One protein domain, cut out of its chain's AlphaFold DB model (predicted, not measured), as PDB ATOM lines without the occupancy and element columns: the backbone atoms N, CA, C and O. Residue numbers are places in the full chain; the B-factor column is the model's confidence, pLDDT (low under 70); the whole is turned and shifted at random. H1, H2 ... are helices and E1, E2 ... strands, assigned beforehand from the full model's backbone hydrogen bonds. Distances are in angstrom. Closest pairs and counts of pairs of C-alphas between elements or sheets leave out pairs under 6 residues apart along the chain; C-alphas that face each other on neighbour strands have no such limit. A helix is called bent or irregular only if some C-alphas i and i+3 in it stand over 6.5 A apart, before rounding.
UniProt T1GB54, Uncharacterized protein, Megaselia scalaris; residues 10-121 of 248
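What this domain is: This is residues 10 to 121 of the 248 residues of an uncharacterized protein of Megaselia scalaris (UniProt T1GB54). A twisted, curled sheet of four strands makes a wall with H2 and H3 over one of its faces, while H1 packs beside H2 and only grazes the sheet. At one end the sharply bent hairpin E1 and E2 folds over towards the first residues of H2 and H3. The printed part has 112 residues, in the order H1, E1, E2, H2, E3, H3, E4; the sheet runs E2, E1, E3, E4 and is mixed, and the class is mixed, helices and strands. The whole is compact and rounded, with a radius of gyration of the C-alphas of 13.3 A and spans of 37 by 27 by 26 A.

How they stand to each other: Residues 15 to 16 pair in parallel with residues 36 to 37 of E1, residues 36 to 46. H1, residues 22 to 30, touches H2, residues 68 to 81, at a shallow tilt of 21 degrees, the same way; their closest C-alphas, Leu 29 and Phe 78, are 7.5 A apart. E1 bends by 94 degrees at residue 43, and E2, residues 49 to 56, by 94 degrees at residue 52. They form an antiparallel hairpin, with N 44 and O 53 3.0 A apart. H2 is on the sheet at a height of 9.3 A. E3, residues 87 to 92, is parallel to E1, with N 41 and O 91 2.8 A apart. H3, residues 95 to 109, lies over E1 at a height of 6.5 A and runs across the strands, at 66 degrees to E1 on the local plane. H2 and H3 only just touch, with 3 pairs of C-alphas within 8 A, the closest being Lys 69 and Ile 104 at 6.3 A. H1 and H3 are apart. E4, residues 116 to 119, is parallel to E3, with N 117 and O 88 2.8 A apart. E3, H3 and E4 form a strand-helix-strand unit, two parallel strands joined through a helix, with a right-handed crossover. In H1 every O i to N i+4 pair is within hydrogen-bond range; in H2 9 of 10 are, in H3 9 of 11.

Where its parts are: H1 begins at C-alpha 22, (-52.049, -51.488, -1.016), and measures 12.5 A from first to last C-alpha. E1 measures 24.4 A, E2 14.8 A, H2 21.1 A and E3 16.3 A. H3 measures 19.8 A and is irregular, but only just: C-alphas 100 and 103 are 6.9 A apart. E4 measures 9.6 A and ends at C-alpha 119, (-33.670, -49.758, -10.439).

The domain as a whole: The C-alphas farthest apart, of Thr 11 and Gly 50, are 41.1 A apart. The printed part has no cut, and its one long link, from E2 to H2, has 11 residues. The mean pLDDT of the printed part is 91.0; residues 120 to 121 are under 70.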
ATOM      1  N   LEU A  10     -29.173 -34.257  -0.526       88.75
ATOM      2  CA  LEU A  10     -29.863 -35.476  -0.939       88.75
ATOM      3  C   LEU A  10     -29.825 -36.569   0.140       88.75
ATOM      4  O   LEU A  10     -30.707 -37.428   0.163       88.75
ATOM      5  N   THR A  11     -28.904 -36.500   1.110       87.06
ATOM      6  CA  THR A  11     -28.854 -37.468   2.221       87.06
ATOM      7  C   THR A  11     -29.979 -37.268   3.238       87.06
ATOM      8  O   THR A  11     -30.137 -38.086   4.137       87.06
ATOM      9  N   LYS A  12     -30.756 -36.177   3.141       90.31
ATOM     10  CA  LYS A  12     -31.913 -35.910   4.018       90.31
ATOM     11  C   LYS A  12     -33.236 -36.428   3.453       90.31
ATOM     12  O   LYS A  12     -34.243 -36.380   4.163       90.31
ATOM     13  N   ILE A  13     -33.247 -36.891   2.202       89.25
ATOM     14  CA  ILE A  13     -34.421 -37.495   1.570       89.25
ATOM     15  C   ILE A  13     -34.804 -38.758   2.339       89.25
ATOM     16  O   ILE A  13     -33.957 -39.608   2.603       89.25
ATOM     17  N   LYS A  14     -36.078 -38.866   2.729       92.12
ATOM     18  CA  LYS A  14     -36.599 -40.021   3.460       92.12
ATOM     19  C   LYS A  14     -37.355 -40.952   2.533       92.12
ATOM     20  O   LYS A  14     -38.150 -40.518   1.694       92.12
ATOM     21  N   TRP A  15     -37.132 -42.231   2.775       91.81
ATOM     22  CA  TRP A  15     -37.615 -43.336   1.972       91.81
ATOM     23  C   TRP A  15     -38.625 -44.151   2.776       91.81
ATOM     24  O   TRP A  15     -38.440 -44.378   3.973       91.81
ATOM     25  N   ALA A  16     -39.709 -44.559   2.127       94.38
ATOM     26  CA  ALA A  16     -40.463 -45.730   2.546       94.38
ATOM     27  C   ALA A  16     -39.953 -46.901   1.705       94.38
ATOM     28  O   ALA A  16     -39.938 -46.788   0.482       94.38
ATOM     29  N   HIS A  17     -39.504 -47.969   2.359       91.25
ATOM     30  CA  HIS A  17     -38.924 -49.143   1.701       91.25
ATOM     31  C   HIS A  17     -39.949 -50.266   1.615       91.25
ATOM     32  O   HIS A  17     -40.822 -50.349   2.484       91.25
ATOM     33  N   ALA A  18     -39.783 -51.143   0.625       92.19
ATOM     34  CA  ALA A  18     -40.609 -52.326   0.419       92.19
ATOM     35  C   ALA A  18     -42.111 -51.995   0.422       92.19
ATOM     36  O   ALA A  18     -42.907 -52.676   1.067       92.19
ATOM     37  N   VAL A  19     -42.501 -50.921  -0.272       97.19
ATOM     38  CA  VAL A  19     -43.900 -50.488  -0.394       97.19
ATOM     39  C   VAL A  19     -44.623 -51.410  -1.381       97.19
ATOM     40  O   VAL A  19     -44.900 -51.046  -2.523       97.19
ATOM     41  N   ASN A  20     -44.892 -52.635  -0.938       97.56
ATOM     42  CA  ASN A  20     -45.190 -53.779  -1.790       97.56
ATOM     43  C   ASN A  20     -46.669 -54.198  -1.794       97.56
ATOM     44  O   ASN A  20     -47.038 -55.161  -2.467       97.56
ATOM     45  N   SER A  21     -47.522 -53.475  -1.071       97.56
ATOM     46  CA  SER A  21     -48.957 -53.736  -0.942       97.56
ATOM     47  C   SER A  21     -49.785 -52.453  -0.950       97.56
ATOM     48  O   SER A  21     -49.278 -51.345  -0.733       97.56
ATOM     49  N   CYS A  22     -51.099 -52.593  -1.140       97.44
ATOM     50  CA  CYS A  22     -52.049 -51.488  -1.016       97.44
ATOM     51  C   CYS A  22     -51.930 -50.791   0.345       97.44
ATOM     52  O   CYS A  22     -51.932 -49.562   0.414       97.44
ATOM     53  N   THR A  23     -51.830 -51.561   1.431       97.88
ATOM     54  CA  THR A  23     -51.744 -51.012   2.790       97.88
ATOM     55  C   THR A  23     -50.475 -50.190   2.980       97.88
ATOM     56  O   THR A  23     -50.568 -49.030   3.389       97.88
ATOM     57  N   GLU A  24     -49.314 -50.738   2.621       98.12
ATOM     58  CA  GLU A  24     -48.026 -50.039   2.741       98.12
ATOM     59  C   GLU A  24     -48.011 -48.756   1.903       98.12
ATOM     60  O   GLU A  24     -47.574 -47.707   2.382       98.12
ATOM     61  N   LEU A  25     -48.562 -48.801   0.683       98.31
ATOM     62  CA  LEU A  25     -48.673 -47.621  -0.172       98.31
ATOM     63  C   LEU A  25     -49.511 -46.527   0.490       98.31
ATOM     64  O   LEU A  25     -49.084 -45.375   0.570       98.31
ATOM     65  N   GLN A  26     -50.689 -46.869   1.011       97.62
ATOM     66  CA  GLN A  26     -51.567 -45.893   1.658       97.62
ATOM     67  C   GLN A  26     -50.941 -45.278   2.914       97.62
ATOM     68  O   GLN A  26     -51.125 -44.085   3.178       97.62
ATOM     69  N   GLU A  27     -50.198 -46.059   3.694       97.12
ATOM     70  CA  GLU A  27     -49.475 -45.563   4.868       97.12
ATOM     71  C   GLU A  27     -48.328 -44.625   4.476       97.12
ATOM     72  O   GLU A  27     -48.198 -43.532   5.041       97.12
ATOM     73  N   ALA A  28     -47.543 -44.999   3.464       96.88
ATOM     74  CA  ALA A  28     -46.418 -44.204   2.991       96.88
ATOM     75  C   ALA A  28     -46.863 -42.870   2.365       96.88
ATOM     76  O   ALA A  28     -46.260 -41.827   2.635       96.88
ATOM     77  N   LEU A  29     -47.956 -42.866   1.592       96.50
ATOM     78  CA  LEU A  29     -48.524 -41.650   0.999       96.50
ATOM     79  C   LEU A  29     -48.998 -40.654   2.069       96.50
ATOM     80  O   LEU A  29     -48.713 -39.458   1.972       96.50
ATOM     81  N   LYS A  30     -49.653 -41.136   3.134       94.88
ATOM     82  CA  LYS A  30     -50.133 -40.295   4.249       94.88
ATOM     83  C   LYS A  30     -49.000 -39.681   5.074       94.88
ATOM     84  O   LYS A  30     -49.204 -38.662   5.734       94.88
ATOM     85  N   ASN A  31     -47.810 -40.276   5.054       94.44
ATOM     86  CA  ASN A  31     -46.681 -39.791   5.829       94.44
ATOM     87  C   ASN A  31     -46.002 -38.598   5.137       94.44
ATOM     88  O   ASN A  31     -45.294 -38.738   4.139       94.44
ATOM     89  N   ASN A  32     -46.177 -37.398   5.690       91.62
ATOM     90  CA  ASN A  32     -45.608 -36.166   5.135       91.62
ATOM     91  C   ASN A  32     -44.072 -36.084   5.205       91.62
ATOM     92  O   ASN A  32     -43.496 -35.241   4.517       91.62
ATOM     93  N   LYS A  33     -43.423 -36.933   6.012       92.12
ATOM     94  CA  LYS A  33     -41.962 -36.978   6.147       92.12
ATOM     95  C   LYS A  33     -41.289 -37.792   5.053       92.12
ATOM     96  O   LYS A  33     -40.092 -37.629   4.900       92.12
ATOM     97  N   ILE A  34     -42.019 -38.667   4.362       93.94
ATOM     98  CA  ILE A  34     -41.494 -39.501   3.276       93.94
ATOM     99  C   ILE A  34     -41.498 -38.697   1.979       93.94
ATOM    100  O   ILE A  34     -42.503 -38.056   1.669       93.94
ATOM    101  N   GLN A  35     -40.418 -38.746   1.207       94.81
ATOM    102  CA  GLN A  35     -40.341 -38.118  -0.115       94.81
ATOM    103  C   GLN A  35     -40.196 -39.140  -1.243       94.81
ATOM    104  O   GLN A  35     -40.650 -38.861  -2.346       94.81
ATOM    105  N   MET A  36     -39.617 -40.311  -0.974       94.62
ATOM    106  CA  MET A  36     -39.434 -41.369  -1.967       94.62
ATOM    107  C   MET A  36     -40.102 -42.668  -1.517       94.62
ATOM    108  O   MET A  36     -40.008 -43.049  -0.350       94.62
ATOM    109  N   LEU A  37     -40.769 -43.341  -2.449       96.25
ATOM    110  CA  LEU A  37     -41.320 -44.682  -2.276       96.25
ATOM    111  C   LEU A  37     -40.430 -45.662  -3.031       96.25
ATOM    112  O   LEU A  37     -40.291 -45.536  -4.244       96.25
ATOM    113  N   GLU A  38     -39.832 -46.616  -2.339       94.69
ATOM    114  CA  GLU A  38     -39.138 -47.743  -2.949       94.69
ATOM    115  C   GLU A  38     -40.067 -48.962  -2.905       94.69
ATOM    116  O   GLU A  38     -40.688 -49.243  -1.875       94.69
ATOM    117  N   ALA A  39     -40.236 -49.613  -4.054       94.94
ATOM    118  CA  ALA A  39     -41.116 -50.760  -4.199       94.94
ATOM    119  C   ALA A  39     -40.490 -51.811  -5.113       94.94
ATOM    120  O   ALA A  39     -40.016 -51.509  -6.215       94.94
ATOM    121  N   ASP A  40     -40.557 -53.054  -4.658       94.75
ATOM    122  CA  ASP A  40     -40.068 -54.221  -5.364       94.75
ATOM    123  C   ASP A  40     -41.104 -54.684  -6.384       94.75
ATOM    124  O   ASP A  40     -42.308 -54.632  -6.135       94.75
ATOM    125  N   ILE A  41     -40.653 -55.183  -7.532       95.00
ATOM    126  CA  ILE A  41     -41.547 -55.687  -8.574       95.00
ATOM    127  C   ILE A  41     -41.155 -57.112  -8.929       95.00
ATOM    128  O   ILE A  41     -40.017 -57.398  -9.313       95.00
ATOM    129  N   ILE A  42     -42.144 -57.996  -8.865       95.06
ATOM    130  CA  ILE A  42     -42.053 -59.395  -9.276       95.06
ATOM    131  C   ILE A  42     -43.073 -59.700 -10.364       95.06
ATOM    132  O   ILE A  42     -44.079 -59.010 -10.540       95.06
ATOM    133  N   LEU A  43     -42.821 -60.787 -11.086       94.88
ATOM    134  CA  LEU A  43     -43.847 -61.410 -11.900       94.88
ATOM    135  C   LEU A  43     -44.732 -62.270 -10.988       94.88
ATOM    136  O   LEU A  43     -44.271 -63.270 -10.441       94.88
ATOM    137  N   GLY A  44     -45.992 -61.880 -10.816       95.75
ATOM    138  CA  GLY A  44     -46.894 -62.530  -9.868       95.75
ATOM    139  C   GLY A  44     -48.365 -62.407 -10.243       95.75
ATOM    140  O   GLY A  44     -48.726 -61.816 -11.259       95.75
ATOM    141  N   GLN A  45     -49.220 -63.003  -9.419       96.75
ATOM    142  CA  GLN A  45     -50.676 -62.951  -9.572       96.75
ATOM    143  C   GLN A  45     -51.300 -61.955  -8.596       96.75
ATOM    144  O   GLN A  45     -50.824 -61.795  -7.472       96.75
ATOM    145  N   ILE A  46     -52.422 -61.345  -8.975       96.31
ATOM    146  CA  ILE A  46     -53.203 -60.553  -8.024       96.31
ATOM    147  C   ILE A  46     -54.045 -61.490  -7.170       96.31
ATOM    148  O   ILE A  46     -54.850 -62.261  -7.690       96.31
ATOM    149  N   ASN A  47     -53.840 -61.440  -5.853       92.75
ATOM    150  CA  ASN A  47     -54.553 -62.258  -4.874       92.75
ATOM    151  C   ASN A  47     -54.565 -63.760  -5.232       92.75
ATOM    152  O   ASN A  47     -55.580 -64.437  -5.071       92.75
ATOM    153  N   ASN A  48     -53.434 -64.275  -5.740       90.69
ATOM    154  CA  ASN A  48     -53.255 -65.666  -6.193       90.69
ATOM    155  C   ASN A  48     -54.230 -66.114  -7.300       90.69
ATOM    156  O   ASN A  48     -54.568 -67.292  -7.408       90.69
ATOM    157  N   CYS A  49     -54.711 -65.177  -8.119       88.69
ATOM    158  CA  CYS A  49     -55.670 -65.446  -9.182       88.69
ATOM    159  C   CYS A  49     -55.263 -64.768 -10.501       88.69
ATOM    160  O   CYS A  49     -54.622 -63.718 -10.518       88.69
ATOM    161  N   GLY A  50     -55.682 -65.363 -11.620       90.38
ATOM    162  CA  GLY A  50     -55.504 -64.791 -12.955       90.38
ATOM    163  C   GLY A  50     -54.129 -65.040 -13.577       90.38
ATOM    164  O   GLY A  50     -53.416 -65.982 -13.229       90.38
ATOM    165  N   SER A  51     -53.785 -64.222 -14.571       92.56
ATOM    166  CA  SER A  51     -52.496 -64.283 -15.261       92.56
ATOM    167  C   SER A  51     -51.359 -63.756 -14.386       92.56
ATOM    168  O   SER A  51     -51.588 -63.011 -13.439       92.56
ATOM    169  N   PHE A  52     -50.127 -64.097 -14.750       93.81
ATOM    170  CA  PHE A  52     -48.943 -63.449 -14.198       93.81
ATOM    171  C   PHE A  52     -48.739 -62.078 -14.851       93.81
ATOM    172  O   PHE A  52     -48.733 -61.967 -16.079       93.81
ATOM    173  N   LEU A  53     -48.556 -61.047 -14.035       95.94
ATOM    174  CA  LEU A  53     -48.257 -59.677 -14.452       95.94
ATOM    175  C   LEU A  53     -47.259 -59.023 -13.480       95.94
ATOM    176  O   LEU A  53     -47.007 -59.574 -12.407       95.94
ATOM    177  N   PRO A  54     -46.670 -57.868 -13.839       97.00
ATOM    178  CA  PRO A  54     -45.877 -57.086 -12.900       97.00
ATOM    179  C   PRO A  54     -46.732 -56.612 -11.719       97.00
ATOM    180  O   PRO A  54     -47.676 -55.830 -11.882       97.00
ATOM    181  N   VAL A  55     -46.398 -57.099 -10.530       98.06
ATOM    182  CA  VAL A  55     -47.057 -56.754  -9.267       98.06
ATOM    183  C   VAL A  55     -46.018 -56.305  -8.251       98.06
ATOM    184  O   VAL A  55     -44.851 -56.695  -8.347       98.06
ATOM    185  N   MET A  56     -46.441 -55.488  -7.290       98.00
ATOM    186  CA  MET A  56     -45.548 -55.038  -6.225       98.00
ATOM    187  C   MET A  56     -45.272 -56.193  -5.263       98.00
ATOM    188  O   MET A  56     -46.202 -56.848  -4.809       98.00
ATOM    189  N   GLY A  57     -44.016 -56.501  -4.978       95.75
ATOM    190  CA  GLY A  57     -43.656 -57.652  -4.160       95.75
ATOM    191  C   GLY A  57     -42.184 -58.013  -4.245       95.75
ATOM    192  O   GLY A  57     -41.525 -57.792  -5.255       95.75
ATOM    193  N   HIS A  58     -41.689 -58.644  -3.182       93.00
ATOM    194  CA  HIS A  58     -40.320 -59.144  -3.086       93.00
ATOM    195  C   HIS A  58     -40.317 -60.681  -3.001       93.00
ATOM    196  O   HIS A  58     -41.128 -61.250  -2.261       93.00
ATOM    197  N   PRO A  59     -39.401 -61.397  -3.684       89.56
ATOM    198  CA  PRO A  59     -39.239 -62.838  -3.507       89.56
ATOM    199  C   PRO A  59     -39.067 -63.223  -2.020       89.56
ATOM    200  O   PRO A  59     -38.396 -62.505  -1.278       89.56
ATOM    201  N   PRO A  60     -39.635 -64.346  -1.550       93.19
ATOM    202  CA  PRO A  60     -40.224 -65.433  -2.328       93.19
ATOM    203  C   PRO A  60     -41.717 -65.247  -2.646       93.19
ATOM    204  O   PRO A  60     -42.367 -66.221  -3.024       93.19
ATOM    205  N   ALA A  61     -42.285 -64.047  -2.475       94.00
ATOM    206  CA  ALA A  61     -43.672 -63.808  -2.854       94.00
ATOM    207  C   ALA A  61     -43.888 -64.090  -4.350       94.00
ATOM    208  O   ALA A  61     -43.022 -63.832  -5.183       94.00
ATOM    209  N   THR A  62     -45.067 -64.614  -4.678       93.50
ATOM    210  CA  THR A  62     -45.516 -64.873  -6.058       93.50
ATOM    211  C   THR A  62     -46.851 -64.192  -6.360       93.50
ATOM    212  O   THR A  62     -47.448 -64.404  -7.416       93.50
ATOM    213  N   SER A  63     -47.346 -63.383  -5.424       95.81
ATOM    214  CA  SER A  63     -48.614 -62.675  -5.528       95.81
ATOM    215  C   SER A  63     -48.593 -61.379  -4.733       95.81
ATOM    216  O   SER A  63     -47.880 -61.294  -3.735       95.81
ATOM    217  N   SER A  64     -49.449 -60.439  -5.117       97.25
ATOM    218  CA  SER A  64     -49.689 -59.191  -4.390       97.25
ATOM    219  C   SER A  64     -51.163 -58.805  -4.434       97.25
ATOM    220  O   SER A  64     -51.943 -59.408  -5.175       97.25
ATOM    221  N   ASP A  65     -51.546 -57.796  -3.662       97.44
ATOM    222  CA  ASP A  65     -52.853 -57.146  -3.760       97.44
ATOM    223  C   ASP A  65     -52.847 -55.942  -4.720       97.44
ATOM    224  O   ASP A  65     -53.917 -55.427  -5.043       97.44
ATOM    225  N   ILE A  66     -51.673 -55.525  -5.218       98.31
ATOM    226  CA  ILE A  66     -51.519 -54.344  -6.072       98.31
ATOM    227  C   ILE A  66     -50.635 -54.606  -7.298       98.31
ATOM    228  O   ILE A  66     -49.553 -55.196  -7.230       98.31
ATOM    229  N   THR A  67     -51.107 -54.154  -8.462       97.94
ATOM    230  CA  THR A  67     -50.345 -54.213  -9.717       97.94
ATOM    231  C   THR A  67     -49.367 -53.043  -9.816       97.94
ATOM    232  O   THR A  67     -49.576 -51.999  -9.197       97.94
ATOM    233  N   LEU A  68     -48.342 -53.152 -10.671       97.25
ATOM    234  CA  LEU A  68     -47.496 -51.995 -11.000       97.25
ATOM    235  C   LEU A  68     -48.311 -50.812 -11.535       97.25
ATOM    236  O   LEU A  68     -48.057 -49.660 -11.181       97.25
ATOM    237  N   LYS A  69     -49.305 -51.094 -12.380       96.69
ATOM    238  CA  LYS A  69     -50.147 -50.064 -12.984       96.69
ATOM    239  C   LYS A  69     -50.966 -49.321 -11.928       96.69
ATOM    240  O   LYS A  69     -50.953 -48.092 -11.913       96.69
ATOM    241  N   ASP A  70     -51.634 -50.053 -11.041       97.75
ATOM    242  CA  ASP A  70     -52.485 -49.470 -10.000       97.75
ATOM    243  C   ASP A  70     -51.657 -48.704  -8.967       97.75
ATOM    244  O   ASP A  70     -52.053 -47.617  -8.551       97.75
ATOM    245  N   PHE A  71     -50.470 -49.210  -8.618       98.25
ATOM    246  CA  PHE A  71     -49.511 -48.496  -7.776       98.25
ATOM    247  C   PHE A  71     -49.152 -47.127  -8.371       98.25
ATOM    248  O   PHE A  71     -49.332 -46.099  -7.716       98.25
ATOM    249  N   LEU A  72     -48.707 -47.085  -9.633       97.12
ATOM    250  CA  LEU A  72     -48.301 -45.836 -10.290       97.12
ATOM    251  C   LEU A  72     -49.468 -44.860 -10.466       97.12
ATOM    252  O   LEU A  72     -49.291 -43.659 -10.267       97.12
ATOM    253  N   LEU A  73     -50.660 -45.357 -10.807       96.81
ATOM    254  CA  LEU A  73     -51.868 -44.534 -10.900       96.81
ATOM    255  C   LEU A  73     -52.265 -43.946  -9.541       96.81
ATOM    256  O   LEU A  73     -52.610 -42.770  -9.475       96.81
ATOM    257  N   THR A  74     -52.147 -44.722  -8.464       97.25
ATOM    258  CA  THR A  74     -52.438 -44.257  -7.101       97.25
ATOM    259  C   THR A  74     -51.464 -43.159  -6.668       97.25
ATOM    260  O   THR A  74     -51.882 -42.133  -6.131       97.25
ATOM    261  N   VAL A  75     -50.161 -43.328  -6.933       96.88
ATOM    262  CA  VAL A  75     -49.154 -42.288  -6.651       96.88
ATOM    263  C   VAL A  75     -49.409 -41.037  -7.491       96.88
ATOM    264  O   VAL A  75     -49.323 -39.922  -6.977       96.88
ATOM    265  N   LEU A  76     -49.755 -41.207  -8.769       94.94
ATOM    266  CA  LEU A  76     -50.094 -40.101  -9.659       94.94
ATOM    267  C   LEU A  76     -51.285 -39.295  -9.131       94.94
ATOM    268  O   LEU A  76     -51.192 -38.074  -9.033       94.94
ATOM    269  N   GLU A  77     -52.382 -39.966  -8.777       95.31
ATOM    270  CA  GLU A  77     -53.585 -39.330  -8.232       95.31
ATOM    271  C   GLU A  77     -53.285 -38.578  -6.931       95.31
ATOM    272  O   GLU A  77     -53.689 -37.425  -6.770       95.31
ATOM    273  N   PHE A  78     -52.507 -39.184  -6.029       95.31
ATOM    274  CA  PHE A  78     -52.063 -38.518  -4.809       95.31
ATOM    275  C   PHE A  78     -51.258 -37.248  -5.122       95.31
ATOM    276  O   PHE A  78     -51.552 -36.172  -4.596       95.31
ATOM    277  N   ASN A  79     -50.270 -37.349  -6.015       95.19
ATOM    278  CA  ASN A  79     -49.358 -36.253  -6.336       95.19
ATOM    279  C   ASN A  79     -50.041 -35.069  -7.034       95.19
ATOM    280  O   ASN A  79     -49.567 -33.946  -6.888       95.19
ATOM    281  N   GLN A  80     -51.167 -35.271  -7.729       91.94
ATOM    282  CA  GLN A  80     -51.919 -34.177  -8.366       91.94
ATOM    283  C   GLN A  80     -52.366 -33.092  -7.378       91.94
ATOM    284  O   GLN A  80     -52.451 -31.926  -7.754       91.94
ATOM    285  N   ASN A  81     -52.647 -33.469  -6.127       87.88
ATOM    286  CA  ASN A  81     -53.164 -32.561  -5.100       87.88
ATOM    287  C   ASN A  81     -52.249 -32.465  -3.868       87.88
ATOM    288  O   ASN A  81     -52.579 -31.775  -2.899       87.88
ATOM    289  N   ALA A  82     -51.113 -33.164  -3.868       87.50
ATOM    290  CA  ALA A  82     -50.214 -33.198  -2.728       87.50
ATOM    291  C   ALA A  82     -49.367 -31.925  -2.646       87.50
ATOM    292  O   ALA A  82     -48.708 -31.527  -3.604       87.50
ATOM    293  N   VAL A  83     -49.289 -31.347  -1.445       83.88
ATOM    294  CA  VAL A  83     -48.313 -30.284  -1.142       83.88
ATOM    295  C   VAL A  83     -46.880 -30.816  -1.277       83.88
ATOM    296  O   VAL A  83     -46.006 -30.122  -1.786       83.88
ATOM    297  N   ASN A  84     -46.660 -32.068  -0.858       86.06
ATOM    298  CA  ASN A  84     -45.386 -32.772  -0.968       86.06
ATOM    299  C   ASN A  84     -45.574 -34.005  -1.857       86.06
ATOM    300  O   ASN A  84     -46.000 -35.056  -1.369       86.06
ATOM    301  N   SER A  85     -45.269 -33.861  -3.148       92.25
ATOM    302  CA  SER A  85     -45.270 -34.988  -4.083       92.25
ATOM    303  C   SER A  85     -44.242 -36.048  -3.674       92.25
ATOM    304  O   SER A  85     -43.183 -35.719  -3.136       92.25
ATOM    305  N   LYS A  86     -44.557 -37.319  -3.929       95.06
ATOM    306  CA  LYS A  86     -43.642 -38.449  -3.739       95.06
ATOM    307  C   LYS A  86     -42.944 -38.794  -5.050       95.06
ATOM    308  O   LYS A  86     -43.615 -38.889  -6.077       95.06
ATOM    309  N   GLY A  87     -41.639 -39.028  -5.008       94.50
ATOM    310  CA  GLY A  87     -40.950 -39.771  -6.059       94.50
ATOM    311  C   GLY A  87     -41.051 -41.280  -5.825       94.50
ATOM    312  O   GLY A  87     -41.453 -41.735  -4.750       94.50
ATOM    313  N   VAL A  88     -40.705 -42.062  -6.843       93.75
ATOM    314  CA  VAL A  88     -40.829 -43.525  -6.842       93.75
ATOM    315  C   VAL A  88     -39.543 -44.157  -7.357       93.75
ATOM    316  O   VAL A  88     -39.034 -43.753  -8.394       93.75
ATOM    317  N   LYS A  89     -39.053 -45.190  -6.676       92.06
ATOM    318  CA  LYS A  89     -37.997 -46.092  -7.134       92.06
ATOM    319  C   LYS A  89     -38.589 -47.483  -7.311       92.06
ATOM    320  O   LYS A  89     -39.058 -48.087  -6.355       92.06
ATOM    321  N   LEU A  90     -38.587 -47.949  -8.553       92.06
ATOM    322  CA  LEU A  90     -39.077 -49.261  -8.954       92.06
ATOM    323  C   LEU A  90     -37.907 -50.243  -8.989       92.06
ATOM    324  O   LEU A  90     -37.021 -50.072  -9.824       92.06
ATOM    325  N   ASP A  91     -37.902 -51.242  -8.108       89.62
ATOM    326  CA  ASP A  91     -36.856 -52.265  -8.041       89.62
ATOM    327  C   ASP A  91     -37.283 -53.572  -8.719       89.62
ATOM    328  O   ASP A  91     -38.022 -54.392  -8.167       89.62
ATOM    329  N   PHE A  92     -36.828 -53.774  -9.958       87.06
ATOM    330  CA  PHE A  92     -37.196 -54.941 -10.757       87.06
ATOM    331  C   PHE A  92     -36.367 -56.162 -10.357       87.06
ATOM    332  O   PHE A  92     -35.155 -56.209 -10.560       87.06
ATOM    333  N   LYS A  93     -37.030 -57.217  -9.869       86.25
ATOM    334  CA  LYS A  93     -36.348 -58.428  -9.374       86.25
ATOM    335  C   LYS A  93     -35.932 -59.420 -10.462       86.25
ATOM    336  O   LYS A  93     -35.318 -60.441 -10.156       86.25
ATOM    337  N   SER A  94     -36.259 -59.152 -11.727       80.12
ATOM    338  CA  SER A  94     -35.789 -59.919 -12.888       80.12
ATOM    339  C   SER A  94     -35.878 -59.113 -14.193       80.12
ATOM    340  O   SER A  94     -36.642 -58.153 -14.297       80.12
ATOM    341  N   ILE A  95     -35.123 -59.523 -15.221       72.62
ATOM    342  CA  ILE A  95     -35.251 -58.942 -16.575       72.62
ATOM    343  C   ILE A  95     -36.672 -59.154 -17.104       72.62
ATOM    344  O   ILE A  95     -37.277 -58.233 -17.640       72.62
ATOM    345  N   GLU A  96     -37.234 -60.347 -16.894       80.31
ATOM    346  CA  GLU A  96     -38.571 -60.687 -17.384       80.31
ATOM    347  C   GLU A  96     -39.648 -59.731 -16.846       80.31
ATOM    348  O   GLU A  96     -40.524 -59.293 -17.597       80.31
ATOM    349  N   VAL A  97     -39.597 -59.374 -15.556       86.62
ATOM    350  CA  VAL A  97     -40.566 -58.426 -14.987       86.62
ATOM    351  C   VAL A  97     -40.334 -57.002 -15.487       86.62
ATOM    352  O   VAL A  97     -41.309 -56.279 -15.705       86.62
ATOM    353  N   PHE A  98     -39.082 -56.605 -15.735       84.12
ATOM    354  CA  PHE A  98     -38.768 -55.314 -16.344       84.12
ATOM    355  C   PHE A  98     -39.352 -55.214 -17.757       84.12
ATOM    356  O   PHE A  98     -40.120 -54.295 -18.037       84.12
ATOM    357  N   GLU A  99     -39.096 -56.204 -18.615       77.88
ATOM    358  CA  GLU A  99     -39.606 -56.236 -19.992       77.88
ATOM    359  C   GLU A  99     -41.140 -56.215 -20.038       77.88
ATOM    360  O   GLU A  99     -41.735 -55.442 -20.791       77.88
ATOM    361  N   LYS A 100     -41.808 -56.999 -19.178       86.19
ATOM    362  CA  LYS A 100     -43.281 -56.999 -19.071       86.19
ATOM    363  C   LYS A 100     -43.851 -55.679 -18.544       86.19
ATOM    364  O   LYS A 100     -45.030 -55.404 -18.758       86.19
ATOM    365  N   SER A 101     -43.040 -54.873 -17.865       88.94
ATOM    366  CA  SER A 101     -43.440 -53.573 -17.321       88.94
ATOM    367  C   SER A 101     -43.326 -52.429 -18.326       88.94
ATOM    368  O   SER A 101     -43.980 -51.406 -18.132       88.94
ATOM    369  N   LEU A 102     -42.557 -52.582 -19.411       82.19
ATOM    370  CA  LEU A 102     -42.300 -51.498 -20.368       82.19
ATOM    371  C   LEU A 102     -43.582 -50.920 -20.964       82.19
ATOM    372  O   LEU A 102     -43.755 -49.707 -20.945       82.19
ATOM    373  N   GLY A 103     -44.526 -51.765 -21.387       81.06
ATOM    374  CA  GLY A 103     -45.804 -51.290 -21.928       81.06
ATOM    375  C   GLY A 103     -46.634 -50.487 -20.917       81.06
ATOM    376  O   GLY A 103     -47.294 -49.519 -21.290       81.06
ATOM    377  N   ILE A 104     -46.566 -50.840 -19.625       89.81
ATOM    378  CA  ILE A 104     -47.233 -50.094 -18.542       89.81
ATOM    379  C   ILE A 104     -46.549 -48.737 -18.346       89.81
ATOM    380  O   ILE A 104     -47.224 -47.712 -18.239       89.81
ATOM    381  N   LEU A 105     -45.214 -48.725 -18.309       87.25
ATOM    382  CA  LEU A 105     -44.428 -47.503 -18.146       87.25
ATOM    383  C   LEU A 105     -44.634 -46.547 -19.325       87.25
ATOM    384  O   LEU A 105     -44.856 -45.364 -19.095       87.25
ATOM    385  N   GLU A 106     -44.629 -47.046 -20.563       81.69
ATOM    386  CA  GLU A 106     -44.874 -46.260 -21.777       81.69
ATOM    387  C   GLU A 106     -46.284 -45.650 -21.795       81.69
ATOM    388  O   GLU A 106     -46.437 -44.469 -22.111       81.69
ATOM    389  N   GLU A 107     -47.313 -46.409 -21.395       87.25
ATOM    390  CA  GLU A 107     -48.697 -45.915 -21.306       87.25
ATOM    391  C   GLU A 107     -48.832 -44.751 -20.310       87.25
ATOM    392  O   GLU A 107     -49.584 -43.794 -20.538       87.25
ATOM    393  N   LEU A 108     -48.126 -44.836 -19.181       87.50
ATOM    394  CA  LEU A 108     -48.221 -43.864 -18.097       87.50
ATOM    395  C   LEU A 108     -47.214 -42.719 -18.221       87.50
ATOM    396  O   LEU A 108     -47.394 -41.700 -17.557       87.50
ATOM    397  N   TRP A 109     -46.208 -42.839 -19.087       81.19
ATOM    398  CA  TRP A 109     -45.050 -41.948 -19.116       81.19
ATOM    399  C   TRP A 109     -45.421 -40.468 -19.206       81.19
ATOM    400  O   TRP A 109     -45.028 -39.662 -18.370       81.19
ATOM    401  N   ASN A 110     -46.276 -40.125 -20.170       78.25
ATOM    402  CA  ASN A 110     -46.707 -38.745 -20.404       78.25
ATOM    403  C   ASN A 110     -47.604 -38.185 -19.287       78.25
ATOM    404  O   ASN A 110     -47.908 -36.994 -19.286       78.25
ATOM    405  N   LYS A 111     -48.074 -39.039 -18.372       85.56
ATOM    406  CA  LYS A 111     -48.892 -38.654 -17.218       85.56
ATOM    407  C   LYS A 111     -48.052 -38.499 -15.954       85.56
ATOM    408  O   LYS A 111     -48.468 -37.763 -15.067       85.56
ATOM    409  N   ILE A 112     -46.912 -39.183 -15.852       82.12
ATOM    410  CA  ILE A 112     -46.039 -39.131 -14.677       82.12
ATOM    411  C   ILE A 112     -45.380 -37.750 -14.615       82.12
ATOM    412  O   ILE A 112     -44.556 -37.386 -15.447       82.12
ATOM    413  N   THR A 113     -45.766 -36.970 -13.609       80.75
ATOM    414  CA  THR A 113     -45.224 -35.626 -13.338       80.75
ATOM    415  C   THR A 113     -44.210 -35.610 -12.195       80.75
ATOM    416  O   THR A 113     -43.682 -34.555 -11.851       80.75
ATOM    417  N   PHE A 114     -43.958 -36.768 -11.588       85.69
ATOM    418  CA  PHE A 114     -43.076 -36.943 -10.443       85.69
ATOM    419  C   PHE A 114     -41.819 -37.728 -10.824       85.69
ATOM    420  O   PHE A 114     -41.748 -38.367 -11.871       85.69
ATOM    421  N   GLU A 115     -40.813 -37.668  -9.960       86.00
ATOM    422  CA  GLU A 115     -39.539 -38.342 -10.177       86.00
ATOM    423  C   GLU A 115     -39.704 -39.866 -10.090       86.00
ATOM    424  O   GLU A 115     -40.166 -40.384  -9.073       86.00
ATOM    425  N   ILE A 116     -39.329 -40.577 -11.157       84.88
ATOM    426  CA  ILE A 116     -39.356 -42.040 -11.214       84.88
ATOM    427  C   ILE A 116     -37.965 -42.594 -11.518       84.88
ATOM    428  O   ILE A 116     -37.284 -42.160 -12.454       84.88
ATOM    429  N   TRP A 117     -37.537 -43.545 -10.696       85.50
ATOM    430  CA  TRP A 117     -36.274 -44.254 -10.820       85.50
ATOM    431  C   TRP A 117     -36.560 -45.695 -11.199       85.50
ATOM    432  O   TRP A 117     -37.383 -46.360 -10.572       85.50
ATOM    433  N   LEU A 118     -35.858 -46.178 -12.215       82.56
ATOM    434  CA  LEU A 118     -35.920 -47.574 -12.626       82.56
ATOM    435  C   LEU A 118     -34.647 -48.246 -12.117       82.56
ATOM    436  O   LEU A 118     -33.576 -48.036 -12.689       82.56
ATOM    437  N   ASN A 119     -34.756 -48.970 -11.003       79.19
ATOM    438  CA  ASN A 119     -33.670 -49.758 -10.439       79.19
ATOM    439  C   ASN A 119     -33.627 -51.138 -11.080       79.19
ATOM    440  O   ASN A 119     -34.595 -51.894 -11.036       79.19
ATOM    441  N   ALA A 120     -32.490 -51.444 -11.691       63.19
ATOM    442  CA  ALA A 120     -32.242 -52.729 -12.310       63.19
ATOM    443  C   ALA A 120     -30.786 -53.142 -12.054       63.19
ATOM    444  O   ALA A 120     -29.895 -52.875 -12.862       63.19
ATOM    445  N   ASP A 121     -30.551 -53.859 -10.956       59.22
ATOM    446  CA  ASP A 121     -29.277 -54.532 -10.662       59.22
ATOM    447  C   ASP A 121     -29.117 -55.825 -11.496       59.22
ATOM    448  O   ASP A 121     -28.944 -56.915 -10.951       59.22
TER     449      ASP A 121